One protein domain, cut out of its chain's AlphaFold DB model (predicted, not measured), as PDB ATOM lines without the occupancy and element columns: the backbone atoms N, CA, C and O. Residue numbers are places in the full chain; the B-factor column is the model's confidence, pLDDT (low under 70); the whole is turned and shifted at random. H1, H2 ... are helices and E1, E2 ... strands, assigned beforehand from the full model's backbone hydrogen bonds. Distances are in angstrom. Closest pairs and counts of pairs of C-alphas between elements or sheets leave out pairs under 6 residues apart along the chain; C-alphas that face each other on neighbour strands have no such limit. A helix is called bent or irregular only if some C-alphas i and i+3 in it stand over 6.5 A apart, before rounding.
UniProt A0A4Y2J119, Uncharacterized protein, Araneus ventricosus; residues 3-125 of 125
ATOM      1  N   TYR A   3     222.736 230.174 382.375       87.00
ATOM      2  CA  TYR A   3     223.840 231.054 382.016       87.00
ATOM      3  C   TYR A   3     225.083 230.574 382.757       87.00
ATOM      4  O   TYR A   3     225.129 230.589 383.986       87.00
ATOM      5  N   THR A   4     226.107 230.145 382.025       85.56
ATOM      6  CA  THR A   4     227.338 229.625 382.637       85.56
ATOM      7  C   THR A   4     228.538 230.473 382.258       85.56
ATOM      8  O   THR A   4     228.674 230.869 381.107       85.56
ATOM      9  N   CYS A   5     229.430 230.758 383.204       86.00
ATOM     10  CA  CYS A   5     230.680 231.454 382.927       86.00
ATOM     11  C   CYS A   5     231.787 230.450 382.590       86.00
ATOM     12  O   CYS A   5     232.180 229.647 383.434       86.00
ATOM     13  N   ALA A   6     232.359 230.532 381.387       83.50
ATOM     14  CA  ALA A   6     233.439 229.631 380.974       83.50
ATOM     15  C   ALA A   6     234.737 229.815 381.784       83.50
ATOM     16  O   ALA A   6     235.523 228.880 381.885       83.50
ATOM     17  N   VAL A   7     234.961 231.013 382.341       83.88
ATOM     18  CA  VAL A   7     236.192 231.369 383.069       83.88
ATOM     19  C   VAL A   7     236.119 230.908 384.522       83.88
ATOM     20  O   VAL A   7     236.989 230.184 384.984       83.88
ATOM     21  N   PHE A   8     235.060 231.304 385.231       83.62
ATOM     22  CA  PHE A   8     234.923 231.065 386.673       83.62
ATOM     23  C   PHE A   8     234.047 229.863 387.019       83.62
ATOM     24  O   PHE A   8     233.841 229.589 388.193       83.62
ATOM     25  N   ARG A   9     233.475 229.183 386.016       83.12
ATOM     26  CA  ARG A   9     232.548 228.053 386.201       83.12
ATOM     27  C   ARG A   9     231.300 228.384 387.037       83.12
ATOM     28  O   ARG A   9     230.608 227.485 387.490       83.12
ATOM     29  N   ALA A  10     230.976 229.670 387.181       85.06
ATOM     30  CA  ALA A  10     229.758 230.126 387.840       85.06
ATOM     31  C   ALA A  10     228.520 229.803 386.991       85.06
ATOM     32  O   ALA A  10     228.553 229.957 385.766       85.06
ATOM     33  N   VAL A  11     227.429 229.418 387.650       83.81
ATOM     34  CA  VAL A  11     226.139 229.112 387.023       83.81
ATOM     35  C   VAL A  11     225.082 230.067 387.573       83.81
ATOM     36  O   VAL A  11     224.999 230.302 388.774       83.81
ATOM     37  N   HIS A  12     224.279 230.639 386.683       84.62
ATOM     38  CA  HIS A  12     223.057 231.358 387.012       84.62
ATOM     39  C   HIS A  12     221.926 230.728 386.215       84.62
ATOM     40  O   HIS A  12     222.050 230.571 385.003       84.62
ATOM     41  N   PHE A  13     220.833 230.369 386.873       83.94
ATOM     42  CA  PHE A  13     219.638 229.903 386.192       83.94
ATOM     43  C   PHE A  13     218.464 230.818 386.527       83.94
ATOM     44  O   PHE A  13     218.394 231.398 387.607       83.94
ATOM     45  N   GLU A  14     217.565 230.968 385.563       81.56
ATOM     46  CA  GLU A  14     216.307 231.693 385.711       81.56
ATOM     47  C   GLU A  14     215.184 230.799 385.184       81.56
ATOM     48  O   GLU A  14     215.297 230.229 384.091       81.56
ATOM     49  N   LEU A  15     214.118 230.642 385.966       84.31
ATOM     50  CA  LEU A  15     212.934 229.905 385.542       84.31
ATOM     51  C   LEU A  15     212.149 230.757 384.541       84.31
ATOM     52  O   LEU A  15     211.869 231.924 384.804       84.31
ATOM     53  N   LEU A  16     211.820 230.182 383.383       82.25
ATOM     54  CA  LEU A  16     211.105 230.875 382.312       82.25
ATOM     55  C   LEU A  16     209.871 230.083 381.903       82.25
ATOM     56  O   LEU A  16     209.970 228.889 381.637       82.25
ATOM     57  N   TRP A  17     208.744 230.777 381.762       83.38
ATOM     58  CA  TRP A  17     207.476 230.185 381.325       83.38
ATOM     59  C   TRP A  17     207.465 229.835 379.830       83.38
ATOM     60  O   TRP A  17     206.815 228.887 379.408       83.38
ATOM     61  N   SER A  18     208.186 230.602 379.004       81.75
ATOM     62  CA  SER A  18     208.312 230.354 377.564       81.75
ATOM     63  C   SER A  18     209.631 230.900 377.030       81.75
ATOM     64  O   SER A  18     209.868 232.111 377.060       81.75
ATOM     65  N   LEU A  19     210.476 230.022 376.491       75.06
ATOM     66  CA  LEU A  19     211.787 230.383 375.944       75.06
ATOM     67  C   LEU A  19     211.687 231.425 374.821       75.06
ATOM     68  O   LEU A  19     212.454 232.385 374.810       75.06
ATOM     69  N   THR A  20     210.716 231.285 373.919       73.12
ATOM     70  CA  THR A  20     210.577 232.153 372.739       73.12
ATOM     71  C   THR A  20     210.219 233.590 373.102       73.12
ATOM     72  O   THR A  20     210.742 234.529 372.509       73.12
ATOM     73  N   LYS A  21     209.349 233.779 374.100       76.94
ATOM     74  CA  LYS A  21     208.835 235.109 374.465       76.94
ATOM     75  C   LYS A  21     209.683 235.814 375.523       76.94
ATOM     76  O   LYS A  21     209.746 237.037 375.543       76.94
ATOM     77  N   THR A  22     210.330 235.057 376.412       84.88
ATOM     78  CA  THR A  22     210.935 235.621 377.635       84.88
ATOM     79  C   THR A  22     212.463 235.599 377.650       84.88
ATOM     80  O   THR A  22     213.069 236.180 378.552       84.88
ATOM     81  N   PHE A  23     213.117 234.997 376.645       86.19
ATOM     82  CA  PHE A  23     214.578 234.883 376.623       86.19
ATOM     83  C   PHE A  23     215.298 236.235 376.691       86.19
ATOM     84  O   PHE A  23     216.193 236.400 377.519       86.19
ATOM     85  N   LEU A  24     214.914 237.207 375.856       87.94
ATOM     86  CA  LEU A  24     215.562 238.526 375.839       87.94
ATOM     87  C   LEU A  24     215.448 239.230 377.195       87.94
ATOM     88  O   LEU A  24     216.429 239.784 377.683       87.94
ATOM     89  N   GLN A  25     214.282 239.148 377.838       89.88
ATOM     90  CA  GLN A  25     214.065 239.728 379.163       89.88
ATOM     91  C   GLN A  25     214.960 239.068 380.219       89.88
ATOM     92  O   GLN A  25     215.618 239.765 380.990       89.88
ATOM     93  N   SER A  26     215.030 237.736 380.216       90.00
ATOM     94  CA  SER A  26     215.914 236.969 381.099       90.00
ATOM     95  C   SER A  26     217.386 237.319 380.867       90.00
ATOM     96  O   SER A  26     218.137 237.578 381.805       90.00
ATOM     97  N   PHE A  27     217.798 237.455 379.604       88.94
ATOM     98  CA  PHE A  27     219.158 237.858 379.264       88.94
ATOM     99  C   PHE A  27     219.487 239.275 379.751       88.94
ATOM    100  O   PHE A  27     220.551 239.483 380.335       88.94
ATOM    101  N   CYS A  28     218.575 240.237 379.589       89.62
ATOM    102  CA  CYS A  28     218.745 241.588 380.123       89.62
ATOM    103  C   CYS A  28     218.876 241.584 381.653       89.62
ATOM    104  O   CYS A  28     219.766 242.243 382.191       89.62
ATOM    105  N   ARG A  29     218.053 240.799 382.360       90.31
ATOM    106  CA  ARG A  29     218.151 240.634 383.820       90.31
ATOM    107  C   ARG A  29     219.483 240.018 384.243       90.31
ATOM    108  O   ARG A  29     220.101 240.496 385.194       90.31
ATOM    109  N   PHE A  30     219.945 238.992 383.532       89.19
ATOM    110  CA  PHE A  30     221.256 238.393 383.760       89.19
ATOM    111  C   PHE A  30     222.375 239.430 383.586       89.19
ATOM    112  O   PHE A  30     223.208 239.577 384.479       89.19
ATOM    113  N   VAL A  31     222.365 240.193 382.488       88.56
ATOM    114  CA  VAL A  31     223.357 241.245 382.211       88.56
ATOM    115  C   VAL A  31     223.338 242.335 383.281       88.56
ATOM    116  O   VAL A  31     224.403 242.758 383.727       88.56
ATOM    117  N   ALA A  32     222.155 242.760 383.728       89.00
ATOM    118  CA  ALA A  32     222.015 243.768 384.774       89.00
ATOM    119  C   ALA A  32     222.580 243.289 386.123       89.00
ATOM    120  O   ALA A  32     223.215 244.062 386.833       89.00
ATOM    121  N   ARG A  33     222.391 242.007 386.472       87.25
ATOM    122  CA  ARG A  33     222.828 241.449 387.767       87.25
ATOM    123  C   ARG A  33     224.271 240.962 387.789       87.25
ATOM    124  O   ARG A  33     224.928 241.036 388.823       87.25
ATOM    125  N   ARG A  34     224.741 240.364 386.694       86.06
ATOM    126  CA  ARG A  34     226.046 239.684 386.618       86.06
ATOM    127  C   ARG A  34     227.061 240.440 385.775       86.06
ATOM    128  O   ARG A  34     228.226 240.068 385.771       86.06
ATOM    129  N   GLY A  35     226.645 241.508 385.107       86.19
ATOM    130  CA  GLY A  35     227.487 242.267 384.202       86.19
ATOM    131  C   GLY A  35     227.417 241.750 382.770       86.19
ATOM    132  O   GLY A  35     226.974 240.641 382.464       86.19
ATOM    133  N   ARG A  36     227.857 242.608 381.853       86.50
ATOM    134  CA  ARG A  36     227.716 242.382 380.420       86.50
ATOM    135  C   ARG A  36     228.831 241.478 379.882       86.50
ATOM    136  O   ARG A  36     230.004 241.835 380.013       86.50
ATOM    137  N   PRO A  37     228.515 240.356 379.216       88.31
ATOM    138  CA  PRO A  37     229.542 239.506 378.640       88.31
ATOM    139  C   PRO A  37     230.209 240.156 377.432       88.31
ATOM    140  O   PRO A  37     229.604 240.925 376.679       88.31
ATOM    141  N   SER A  38     231.477 239.809 377.219       88.81
ATOM    142  CA  SER A  38     232.180 240.161 375.985       88.81
ATOM    143  C   SER A  38     231.821 239.203 374.851       88.81
ATOM    144  O   SER A  38     231.723 239.619 373.697       88.81
ATOM    145  N   ILE A  39     231.645 237.918 375.181       89.00
ATOM    146  CA  ILE A  39     231.376 236.846 374.223       89.00
ATOM    147  C   ILE A  39     230.266 235.951 374.778       89.00
ATOM    148  O   ILE A  39     230.286 235.568 375.948       89.00
ATOM    149  N   VAL A  40     229.324 235.593 373.918       90.19
ATOM    150  CA  VAL A  40     228.274 234.610 374.173       90.19
ATOM    151  C   VAL A  40     228.503 233.421 373.247       90.19
ATOM    152  O   VAL A  40     228.610 233.615 372.042       90.19
ATOM    153  N   TYR A  41     228.564 232.211 373.800       87.88
ATOM    154  CA  TYR A  41     228.594 230.955 373.053       87.88
ATOM    155  C   TYR A  41     227.257 230.240 373.215       87.88
ATOM    156  O   TYR A  41     226.867 229.916 374.329       87.88
ATOM    157  N   CYS A  42     226.545 229.959 372.141       84.94
ATOM    158  CA  CYS A  42     225.227 229.336 372.234       84.94
ATOM    159  C   CYS A  42     225.035 228.274 371.160       84.94
ATOM    160  O   CYS A  42     225.770 228.217 370.174       84.94
ATOM    161  N   VAL A  43     224.049 227.410 371.380       83.88
ATOM    162  CA  VAL A  43     223.578 226.497 370.340       83.88
ATOM    163  C   VAL A  43     222.845 227.281 369.246       83.88
ATOM    164  O   VAL A  43     222.321 228.365 369.516       83.88
ATOM    165  N   ASN A  44     222.751 226.725 368.035       82.19
ATOM    166  CA  ASN A  44     221.987 227.280 366.900       82.19
ATOM    167  C   ASN A  44     220.452 227.295 367.098       82.19
ATOM    168  O   ASN A  44     219.687 227.066 366.166       82.19
ATOM    169  N   GLY A  45     219.971 227.559 368.312       81.75
ATOM    170  CA  GLY A  45     218.547 227.717 368.587       81.75
ATOM    171  C   GLY A  45     218.010 229.036 368.027       81.75
ATOM    172  O   GLY A  45     218.650 230.083 368.158       81.75
ATOM    173  N   SER A  46     216.800 228.998 367.471       83.81
ATOM    174  CA  SER A  46     216.107 230.153 366.878       83.81
ATOM    175  C   SER A  46     216.043 231.368 367.810       83.81
ATOM    176  O   SER A  46     216.282 232.491 367.374       83.81
ATOM    177  N   ASN A  47     215.822 231.152 369.110       84.38
ATOM    178  CA  ASN A  47     215.773 232.219 370.115       84.38
ATOM    179  C   ASN A  47     217.112 232.964 370.254       84.38
ATOM    180  O   ASN A  47     217.137 234.189 370.378       84.38
ATOM    181  N   PHE A  48     218.233 232.238 370.200       84.50
ATOM    182  CA  PHE A  48     219.570 232.825 370.297       84.50
ATOM    183  C   PHE A  48     219.956 233.554 369.012       84.50
ATOM    184  O   PHE A  48     220.539 234.637 369.067       84.50
ATOM    185  N   ILE A  49     219.589 232.990 367.860       88.25
ATOM    186  CA  ILE A  49     219.782 233.627 366.554       88.25
ATOM    187  C   ILE A  49     218.976 234.929 366.487       88.25
ATOM    188  O   ILE A  49     219.537 235.976 366.157       88.25
ATOM    189  N   GLY A  50     217.699 234.890 366.876       88.25
ATOM    190  CA  GLY A  50     216.817 236.055 366.923       88.25
ATOM    191  C   GLY A  50     217.352 237.154 367.839       88.25
ATOM    192  O   GLY A  50     217.467 238.301 367.417       88.25
ATOM    193  N   ALA A  51     217.779 236.805 369.055       88.19
ATOM    194  CA  ALA A  51     218.371 237.766 369.984       88.19
ATOM    195  C   ALA A  51     219.697 238.352 369.487       88.19
ATOM    196  O   ALA A  51     219.924 239.556 369.612       88.19
ATOM    197  N   SER A  52     220.563 237.520 368.899       91.25
ATOM    198  CA  SER A  52     221.776 237.989 368.231       91.25
ATOM    199  C   SER A  52     221.398 239.019 367.174       91.25
ATOM    200  O   SER A  52     221.882 240.141 367.247       91.25
ATOM    201  N   ASN A  53     220.501 238.680 366.244       91.31
ATOM    202  CA  ASN A  53     220.100 239.557 365.142       91.31
ATOM    203  C   ASN A  53     219.485 240.871 365.635       91.31
ATOM    204  O   ASN A  53     219.900 241.928 365.166       91.31
ATOM    205  N   TYR A  54     218.607 240.818 366.639       89.56
ATOM    206  CA  TYR A  54     218.046 242.004 367.287       89.56
ATOM    207  C   TYR A  54     219.137 242.912 367.870       89.56
ATOM    208  O   TYR A  54     219.146 244.117 367.655       89.56
ATOM    209  N   LEU A  55     220.134 242.346 368.554       87.69
ATOM    210  CA  LEU A  55     221.253 243.135 369.077       87.69
ATOM    211  C   LEU A  55     222.224 243.594 367.983       87.69
ATOM    212  O   LEU A  55     222.976 244.540 368.202       87.69
ATOM    213  N   LYS A  56     222.258 242.942 366.814       88.94
ATOM    214  CA  LYS A  56     223.058 243.400 365.668       88.94
ATOM    215  C   LYS A  56     222.437 244.618 364.984       88.94
ATOM    216  O   LYS A  56     223.212 245.399 364.443       88.94
ATOM    217  N   SER A  57     221.110 244.773 365.004       89.38
ATOM    218  CA  SER A  57     220.414 245.897 364.357       89.38
ATOM    219  C   SER A  57     220.473 247.201 365.155       89.38
ATOM    220  O   SER A  57     220.124 248.252 364.630       89.38
ATOM    221  N   VAL A  58     220.921 247.153 366.410       88.25
ATOM    222  CA  VAL A  58     221.118 248.342 367.245       88.25
ATOM    223  C   VAL A  58     222.274 249.201 366.712       88.25
ATOM    224  O   VAL A  58     223.324 248.674 366.330       88.25
ATOM    225  N   ASN A  59     222.111 250.527 366.747       88.44
ATOM    226  CA  ASN A  59     223.150 251.486 366.376       88.44
ATOM    227  C   ASN A  59     224.279 251.533 367.423       88.44
ATOM    228  O   ASN A  59     224.274 252.322 368.366       88.44
ATOM    229  N   TRP A  60     225.277 250.665 367.262       87.06
ATOM    230  CA  TRP A  60     226.414 250.599 368.185       87.06
ATOM    231  C   TRP A  60     227.347 251.810 368.109       87.06
ATOM    232  O   TRP A  60     228.092 252.023 369.060       87.06
ATOM    233  N   ALA A  61     227.328 252.579 367.014       86.69
ATOM    234  CA  ALA A  61     228.148 253.784 366.895       86.69
ATOM    235  C   ALA A  61     227.650 254.869 367.855       86.69
ATOM    236  O   ALA A  61     228.436 255.422 368.617       86.69
ATOM    237  N   GLU A  62     226.339 255.086 367.889       87.38
ATOM    238  CA  GLU A  62     225.683 256.010 368.815       87.38
ATOM    239  C   GLU A  62     225.854 255.567 370.274       87.38
ATOM    240  O   GLU A  62     226.285 256.343 371.119       87.38
ATOM    241  N   ILE A  63     225.642 254.280 370.572       85.06
ATOM    242  CA  ILE A  63     225.853 253.754 371.932       85.06
ATOM    243  C   ILE A  63     227.305 253.938 372.391       85.06
ATOM    244  O   ILE A  63     227.544 254.232 373.561       85.06
ATOM    245  N   ALA A  64     228.273 253.760 371.489       85.12
ATOM    246  CA  ALA A  64     229.687 253.929 371.806       85.12
ATOM    247  C   ALA A  64     230.084 255.396 372.043       85.12
ATOM    248  O   ALA A  64     231.097 255.634 372.699       85.12
ATOM    249  N   GLN A  65     229.313 256.363 371.528       83.75
ATOM    250  CA  GLN A  65     229.546 257.791 371.765       83.75
ATOM    251  C   GLN A  65     229.158 258.203 373.186       83.75
ATOM    252  O   GLN A  65     229.899 258.938 373.831       83.75
ATOM    253  N   PHE A  66     228.027 257.707 373.690       82.69
ATOM    254  CA  PHE A  66     227.524 258.081 375.017       82.69
ATOM    255  C   PHE A  66     228.030 257.165 376.138       82.69
ATOM    256  O   PHE A  66     228.054 257.552 377.307       82.69
ATOM    257  N   ASN A  67     228.448 255.938 375.808       81.44
ATOM    258  CA  ASN A  67     228.800 254.930 376.796       81.44
ATOM    259  C   ASN A  67     230.012 254.110 376.326       81.44
ATOM    260  O   ASN A  67     230.126 253.736 375.164       81.44
ATOM    261  N   SER A  68     230.860 253.646 377.247       81.25
ATOM    262  CA  SER A  68     231.957 252.709 376.928       81.25
ATOM    263  C   SER A  68     231.481 251.263 376.664       81.25
ATOM    264  O   SER A  68     232.226 250.293 376.862       81.25
ATOM    265  N   ILE A  69     230.212 251.085 376.286       82.75
ATOM    266  CA  ILE A  69     229.580 249.782 376.091       82.75
ATOM    267  C   ILE A  69     229.993 249.243 374.724       82.75
ATOM    268  O   ILE A  69     229.650 249.774 373.676       82.75
ATOM    269  N   ARG A  70     230.718 248.125 374.731       83.00
ATOM    270  CA  ARG A  70     231.111 247.429 373.496       83.00
ATOM    271  C   ARG A  70     229.950 246.600 372.950       83.00
ATOM    272  O   ARG A  70     228.984 246.365 373.652       83.00
ATOM    273  N   ARG A  71     230.026 246.073 371.732       88.56
ATOM    274  CA  ARG A  71     229.057 245.081 371.219       88.56
ATOM    275  C   ARG A  71     229.316 243.690 371.812       88.56
ATOM    276  O   ARG A  71     230.454 243.374 372.151       88.56
ATOM    277  N   ILE A  72     228.284 242.869 372.032       89.81
ATOM    278  CA  ILE A  72     228.473 241.455 372.435       89.81
ATOM    279  C   ILE A  72     228.811 240.645 371.185       89.81
ATOM    280  O   ILE A  72     228.088 240.724 370.189       89.81
ATOM    281  N   ARG A  73     229.880 239.848 371.232       90.75
ATOM    282  CA  ARG A  73     230.178 238.883 370.168       90.75
ATOM    283  C   ARG A  73     229.406 237.591 370.420       90.75
ATOM    284  O   ARG A  73     229.634 236.931 371.428       90.75
ATOM    285  N   TRP A  74     228.534 237.226 369.491       90.88
ATOM    286  CA  TRP A  74     227.803 235.960 369.515       90.88
ATOM    287  C   TRP A  74     228.570 234.923 368.693       90.88
ATOM    288  O   TRP A  74     228.942 235.189 367.550       90.88
ATOM    289  N   LEU A  75     228.843 233.771 369.295       89.56
ATOM    290  CA  LEU A  75     229.472 232.610 368.683       89.56
ATOM    291  C   LEU A  75     228.503 231.443 368.793       89.56
ATOM    292  O   LEU A  75     228.023 231.118 369.877       89.56
ATOM    293  N   PHE A  76     228.217 230.821 367.662       88.06
ATOM    294  CA  PHE A  76     227.319 229.685 367.611       88.06
ATOM    295  C   PHE A  76     228.112 228.402 367.407       88.06
ATOM    296  O   PHE A  76     229.167 228.421 366.766       88.06
ATOM    297  N   ASN A  77     227.634 227.302 367.986       83.19
ATOM    298  CA  ASN A  77     228.285 226.018 367.796       83.19
ATOM    299  C   ASN A  77     228.231 225.596 366.313       83.19
ATOM    300  O   ASN A  77     227.200 225.759 365.654       83.19
ATOM    301  N   PRO A  78     229.316 225.031 365.767       82.25
ATOM    302  CA  PRO A  78     229.237 224.308 364.506       82.25
ATOM    303  C   PRO A  78     228.237 223.154 364.644       82.25
ATOM    304  O   PRO A  78     228.243 222.465 365.667       82.25
ATOM    305  N   LEU A  79     227.409 222.913 363.623       72.69
ATOM    306  CA  LEU A  79     226.401 221.837 363.636       72.69
ATOM    307  C   LEU A  79     227.017 220.451 363.902       72.69
ATOM    308  O   LEU A  79     226.374 219.592 364.495       72.69
ATOM    309  N   THR A  80     228.275 220.256 363.511       71.88
ATOM    310  CA  THR A  80     229.022 218.997 363.640       71.88
ATOM    311  C   THR A  80     229.865 218.897 364.915       71.88
ATOM    312  O   THR A  80     230.433 217.846 365.194       71.88
ATOM    313  N   ALA A  81     229.961 219.962 365.719       72.38
ATOM    314  CA  ALA A  81     230.824 220.004 366.900       72.38
ATOM    315  C   ALA A  81     230.015 219.835 368.195       72.38
ATOM    316  O   ALA A  81     229.920 220.746 369.020       72.38
ATOM    317  N   THR A  82     229.441 218.645 368.392       64.25
ATOM    318  CA  THR A  82     228.687 218.274 369.608       64.25
ATOM    319  C   THR A  82     229.527 218.404 370.885       64.25
ATOM    320  O   THR A  82     229.026 218.829 371.922       64.25
ATOM    321  N   TRP A  83     230.835 218.144 370.798       74.69
ATOM    322  CA  TRP A  83     231.777 218.228 371.919       74.69
ATOM    323  C   TRP A  83     232.029 219.654 372.427       74.69
ATOM    324  O   TRP A  83     232.439 219.836 373.576       74.69
ATOM    325  N   TRP A  84     231.768 220.679 371.605       74.75
ATOM    326  CA  TRP A  84     232.066 222.075 371.943       74.75
ATOM    327  C   TRP A  84     231.295 222.553 373.183       74.75
ATOM    328  O   TRP A  84     231.730 223.480 373.869       74.75
ATOM    329  N   GLY A  85     230.179 221.883 373.493       78.12
ATOM    330  CA  GLY A  85     229.326 222.176 374.637       78.12
ATOM    331  C   GLY A  85     229.572 221.408 375.921       78.12
ATOM    332  O   GLY A  85     228.985 221.758 376.946       78.12
ATOM    333  N   GLY A  86     230.475 220.426 375.920       82.94
ATOM    334  CA  GLY A  86     230.581 219.477 377.030       82.94
ATOM    335  C   GLY A  86     230.825 220.129 378.397       82.94
ATOM    336  O   GLY A  86     230.352 219.640 379.422       82.94
ATOM    337  N   PHE A  87     231.511 221.277 378.446       82.31
ATOM    338  CA  PHE A  87     231.781 221.930 379.725       82.31
ATOM    339  C   PHE A  87     230.528 222.525 380.375       82.31
ATOM    340  O   PHE A  87     230.381 222.434 381.594       82.31
ATOM    341  N   TRP A  88     229.648 223.176 379.603       83.62
ATOM    342  CA  TRP A  88     228.450 223.791 380.176       83.62
ATOM    343  C   TRP A  88     227.390 222.732 380.436       83.62
ATOM    344  O   TRP A  88     226.648 222.843 381.403       83.62
ATOM    345  N   GLU A  89     227.375 221.660 379.644       83.69
ATOM    346  CA  GLU A  89     226.546 220.487 379.905       83.69
ATOM    347  C   GLU A  89     226.888 219.834 381.237       83.69
ATOM    348  O   GLU A  89     225.986 219.566 382.028       83.69
ATOM    349  N   ARG A  90     228.182 219.657 381.527       87.38
ATOM    350  CA  ARG A  90     228.633 219.130 382.817       87.38
ATOM    351  C   ARG A  90     228.228 220.042 383.976       87.38
ATOM    352  O   ARG A  90     227.720 219.547 384.974       87.38
ATOM    353  N   LEU A  91     228.398 221.360 383.834       85.38
ATOM    354  CA  LEU A  91     227.978 222.323 384.861       85.38
ATOM    355  C   LEU A  91     226.472 222.270 385.130       85.38
ATOM    356  O   LEU A  91     226.054 222.258 386.286       85.38
ATOM    357  N   VAL A  92     225.659 222.208 384.075       82.25
ATOM    358  CA  VAL A  92     224.203 222.068 384.205       82.25
ATOM    359  C   VAL A  92     223.846 220.731 384.854       82.25
ATOM    360  O   VAL A  92     222.991 220.704 385.730       82.25
ATOM    361  N   GLY A  93     224.519 219.641 384.475       85.31
ATOM    362  CA  GLY A  93     224.328 218.322 385.079       85.31
ATOM    363  C   GLY A  93     224.576 218.329 386.587       85.31
ATOM    364  O   GLY A  93     223.714 217.890 387.338       85.31
ATOM    365  N   VAL A  94     225.692 218.915 387.032       87.44
ATOM    366  CA  VAL A  94     226.001 219.076 388.465       87.44
ATOM    367  C   VAL A  94     224.964 219.960 389.160       87.44
ATOM    368  O   VAL A  94     224.510 219.633 390.247       87.44
ATOM    369  N   THR A  95     224.537 221.052 388.520       83.00
ATOM    370  CA  THR A  95     223.536 221.964 389.103       83.00
ATOM    371  C   THR A  95     222.194 221.262 389.331       83.00
ATOM    372  O   THR A  95     221.544 221.504 390.338       83.00
ATOM    373  N   LYS A  96     221.793 220.357 388.431       80.06
ATOM    374  CA  LYS A  96     220.547 219.579 388.548       80.06
ATOM    375  C   LYS A  96     220.571 218.520 389.653       80.06
ATOM    376  O   LYS A  96     219.515 218.022 390.014       80.06
ATOM    377  N   GLN A  97     221.747 218.152 390.154       85.19
ATOM    378  CA  GLN A  97     221.886 217.206 391.267       85.19
ATOM    379  C   GLN A  97     221.739 217.888 392.633       85.19
ATOM    380  O   GLN A  97     221.686 217.204 393.650       85.19
ATOM    381  N   ILE A  98     221.696 219.225 392.670       79.12
ATOM    382  CA  ILE A  98     221.541 219.983 393.908       79.12
ATOM    383  C   ILE A  98     220.079 219.858 394.369       79.12
ATOM    384  O   ILE A  98     219.184 220.208 393.594       79.12
ATOM    385  N   PRO A  99     219.821 219.395 395.607       68.00
ATOM    386  CA  PRO A  99     218.474 219.360 396.168       68.00
ATOM    387  C   PRO A  99     217.839 220.755 396.180       68.00
ATOM    388  O   PRO A  99     218.524 221.746 396.452       68.00
ATOM    389  N   GLU A 100     216.531 220.842 395.922       60.19
ATOM    390  CA  GLU A 100     215.804 222.118 395.796       60.19
ATOM    391  C   GLU A 100     215.974 223.036 397.021       60.19
ATOM    392  O   GLU A 100     216.075 224.252 396.874       60.19
ATOM    393  N   GLU A 101     216.166 222.458 398.208       56.88
ATOM    394  CA  GLU A 101     216.433 223.171 399.466       56.88
ATOM    395  C   GLU A 101     217.689 224.072 399.430       56.88
ATOM    396  O   GLU A 101     217.764 225.097 400.114       56.88
ATOM    397  N   PHE A 102     218.681 223.737 398.599       55.94
ATOM    398  CA  PHE A 102     219.906 224.527 398.416       55.94
ATOM    399  C   PHE A 102     219.861 225.449 397.190       55.94
ATOM    400  O   PHE A 102     220.702 226.340 397.064       55.94
ATOM    401  N   SER A 103     218.889 225.254 396.298       51.47
ATOM    402  CA  SER A 103     218.739 225.974 395.026       51.47
ATOM    403  C   SER A 103     218.276 227.426 395.216       51.47
ATOM    404  O   SER A 103     218.695 228.320 394.476       51.47
ATOM    405  N   GLU A 104     217.461 227.692 396.243       43.84
ATOM    406  CA  GLU A 104     216.877 229.019 396.487       43.84
ATOM    407  C   GLU A 104     217.790 229.986 397.253       43.84
ATOM    408  O   GLU A 104     217.539 231.194 397.286       43.84
ATOM    409  N   LYS A 105     218.886 229.500 397.849       40.50
ATOM    410  CA  LYS A 105     219.819 230.380 398.558       40.50
ATOM    411  C   LYS A 105     220.680 231.128 397.537       40.50
ATOM    412  O   LYS A 105     221.393 230.496 396.754       40.50
ATOM    413  N   PRO A 106     220.680 232.476 397.530       39.88
ATOM    414  CA  PRO A 106     221.519 233.223 396.613       39.88
ATOM    415  C   PRO A 106     222.980 232.909 396.935       39.88
ATOM    416  O   PRO A 106     223.515 233.331 397.957       39.88
ATOM    417  N   PHE A 107     223.642 232.168 396.046       44.28
ATOM    418  CA  PHE A 107     225.085 231.974 396.108       44.28
ATOM    419  C   PHE A 107     225.749 233.316 395.755       44.28
ATOM    420  O   PHE A 107     226.028 233.642 394.594       44.28
ATOM    421  N   ILE A 108     225.896 234.174 396.766       37.09
ATOM    422  CA  ILE A 108     226.557 235.470 396.666       37.09
ATOM    423  C   ILE A 108     228.060 235.219 396.786       37.09
ATOM    424  O   ILE A 108     228.634 235.264 397.869       37.09
ATOM    425  N   LEU A 109     228.734 235.014 395.654       36.12
ATOM    426  CA  LEU A 109     230.169 235.290 395.577       36.12
ATOM    427  C   LEU A 109     230.358 236.815 395.639       36.12
ATOM    428  O   LEU A 109     230.466 237.486 394.614       36.12
ATOM    429  N   ARG A 110     230.363 237.377 396.855       31.73
ATOM    430  CA  ARG A 110     230.894 238.720 397.114       31.73
ATOM    431  C   ARG A 110     232.407 238.629 396.940       31.73
ATOM    432  O   ARG A 110     233.120 238.207 397.844       31.73
ATOM    433  N   ARG A 111     232.913 239.028 395.775       36.97
ATOM    434  CA  ARG A 111     234.311 239.439 395.649       36.97
ATOM    435  C   ARG A 111     234.363 240.816 395.010       36.97
ATOM    436  O   ARG A 111     233.940 241.005 393.874       36.97
ATOM    437  N   ASN A 112     234.840 241.755 395.819       32.34
ATOM    438  CA  ASN A 112     235.097 243.147 395.495       32.34
ATOM    439  C   ASN A 112     235.911 243.277 394.204       32.34
ATOM    440  O   ASN A 112     236.878 242.544 393.995       32.34
ATOM    441  N   GLY A 113     235.549 244.260 393.384       32.62
ATOM    442  CA  GLY A 113     236.371 244.697 392.267       32.62
ATOM    443  C   GLY A 113     235.546 244.951 391.022       32.62
ATOM    444  O   GLY A 113     235.202 244.024 390.291       32.62
ATOM    445  N   HIS A 114     235.312 246.233 390.750       33.44
ATOM    446  CA  HIS A 114     235.031 246.755 389.421       33.44
ATOM    447  C   HIS A 114     236.161 246.330 388.477       33.44
ATOM    448  O   HIS A 114     237.145 247.029 388.269       33.44
ATOM    449  N   ARG A 115     236.052 245.132 387.922       36.03
ATOM    450  CA  ARG A 115     236.856 244.693 386.794       36.03
ATOM    451  C   ARG A 115     235.835 244.187 385.802       36.03
ATOM    452  O   ARG A 115     235.018 243.348 386.163       36.03
ATOM    453  N   LEU A 116     235.841 244.745 384.592       34.56
ATOM    454  CA  LEU A 116     235.102 244.238 383.435       34.56
ATOM    455  C   LEU A 116     235.439 242.750 383.274       34.56
ATOM    456  O   LEU A 116     236.379 242.379 382.569       34.56
ATOM    457  N   MET A 117     234.736 241.887 384.005       33.97
ATOM    458  CA  MET A 117     234.935 240.456 383.939       33.97
ATOM    459  C   MET A 117     234.467 240.075 382.546       33.97
ATOM    460  O   MET A 117     233.309 240.267 382.179       33.97
ATOM    461  N   ARG A 118     235.403 239.610 381.720       37.09
ATOM    462  CA  ARG A 118     235.102 239.078 380.393       37.09
ATOM    463  C   ARG A 118     234.316 237.786 380.583       37.09
ATOM    464  O   ARG A 118     234.879 236.695 380.538       37.09
ATOM    465  N   TYR A 119     233.015 237.902 380.839       45.22
ATOM    466  CA  TYR A 119     232.139 236.748 380.881       45.22
ATOM    467  C   TYR A 119     232.078 236.172 379.467       45.22
ATOM    468  O   TYR A 119     231.725 236.855 378.500       45.22
ATOM    469  N   ARG A 120     232.487 234.909 379.364       50.56
ATOM    470  CA  ARG A 120     232.144 234.027 378.255       50.56
ATOM    471  C   ARG A 120     230.940 233.244 378.729       50.56
ATOM    472  O   ARG A 120     231.098 232.400 379.610       50.56
ATOM    473  N   VAL A 121     229.763 233.603 378.233       57.00
ATOM    474  CA  VAL A 121     228.520 232.984 378.699       57.00
ATOM    475  C   VAL A 121     228.124 231.883 377.742       57.00
ATOM    476  O   VAL A 121     228.006 232.156 376.549       57.00
ATOM    477  N   CYS A 122     227.938 230.672 378.262       56.06
ATOM    478  CA  CYS A 122     227.472 229.528 377.488       56.06
ATOM    479  C   CYS A 122     226.041 229.125 377.841       56.06
ATOM    480  O   CYS A 122     225.678 229.154 379.022       56.06
ATOM    481  N   TYR A 123     225.268 228.732 376.821       61.34
ATOM    482  CA  TYR A 123     223.827 228.464 376.901       61.34
ATOM    483  C   TYR A 123     223.472 227.049 376.436       61.34
ATOM    484  O   TYR A 123     224.052 226.542 375.473       61.34
ATOM    485  N   LYS A 124     222.449 226.464 377.068       50.06
ATOM    486  CA  LYS A 124     221.765 225.231 376.646       50.06
ATOM    487  C   LYS A 124     220.243 225.408 376.784       50.06
ATOM    488  O   LYS A 124     219.810 226.100 377.709       50.06
ATOM    489  N   LEU A 125     219.488 224.835 375.835       42.09
ATOM    490  CA  LEU A 125     218.025 224.670 375.890       42.09
ATOM    491  C   LEU A 125     217.656 223.628 376.950       42.09
ATOM    492  O   LEU A 125     218.327 222.569 376.972       42.09
TER     493      LEU A 125
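What this domain is: This is residues 3 to 125 of the 125 residues of an uncharacterized protein of Araneus ventricosus (UniProt A0A4Y2J119). A small sheet of five short strands forms the core, with H4 running across one face and H2 along the edge strand E4 on the other; H1 touches H2 and only grazes the sheet. H3 lies away from the sheet, and residues 96 to 102 and 110 to 115 stick out. The printed part has 123 residues, with five named helices and five named strands in the order E1 E2 H1 E3 H2 H3 E4 H4 H5 E5. The sheet, ordered E2 E1 E5 E3 E4, is mixed, and the class is mixed, helices and strands. The whole is compact, with a radius of gyration of the C-alphas of 15.3 A and spans of 46 by 40 by 27 A.

How they stand to each other: E1, residues 3 to 5, and E2, residues 11 to 13, form an antiparallel hairpin, with N 3 and O 12 within hydrogen-bond range at 2.7 A. E1 is also antiparallel to E5, residues 120 to 122, with N 122 and O 4 at 2.9 A. E5 is parallel to E3, residues 39 to 42, with N 41 and O 121 at 2.8 A. E3 is parallel to E4, residues 73 to 76, with N 40 and O 73 at 2.8 A. E2, H1 of residues 19 to 34, and E3 form a split strand-helix-strand unit, same-way strands with E1 and E5 between them; its crossover is right-handed. E3, H2 of residues 46 to 56, H3 of residues 60 to 66, and E4 form a strand-helix-strand unit, parallel neighbours joined through helices, also right-handed. H1 touches H2 with residues 19 to 24 alone, the same way at a steep tilt of 55 degrees; the closest C-alphas, of Thr 20 and Asn 47, are 5.8 A apart. H2 is on the sheet at a height of 10.1 A, along E4 at 23 degrees on the local plane. H4, residues 82 to 96, is on the opposite face at a height of 10.0 A, giving three layers, helices on both faces; it runs across E1 at 73 degrees on the local plane. The closest C-alphas of H4 and E1, of Trp 88 and Thr 4, are 6.4 A apart. H3 and H5, residues 100 to 103, are not on the sheet. In H2 and H3 every O i to N i+4 pair is within hydrogen-bond range, in H1 10 of 12 and in H4 8 of 11; H5 is too short for one.

Where its parts are: E1 begins at C-alpha 3 (223.840, 231.054, 382.016), and E5 ends at C-alpha 122 (227.472, 229.528, 377.488). H1 is 20.1 A long, H2 15.0 A and H4 20.7 A. H1 and H4 are irregular: C-alphas 21 and 24 are 7.7 A apart, C-alphas 84 and 87 7.8 A.

The domain as a whole: The two C-alphas farthest apart, of Gln 65 and Pro 99, are 46.9 A apart. The printed part has no cut; the link from H5 to E5, 16 residues, is long. Mean pLDDT of the printed part is 75.8, with residue 82 and residues 99 to 125 under 70.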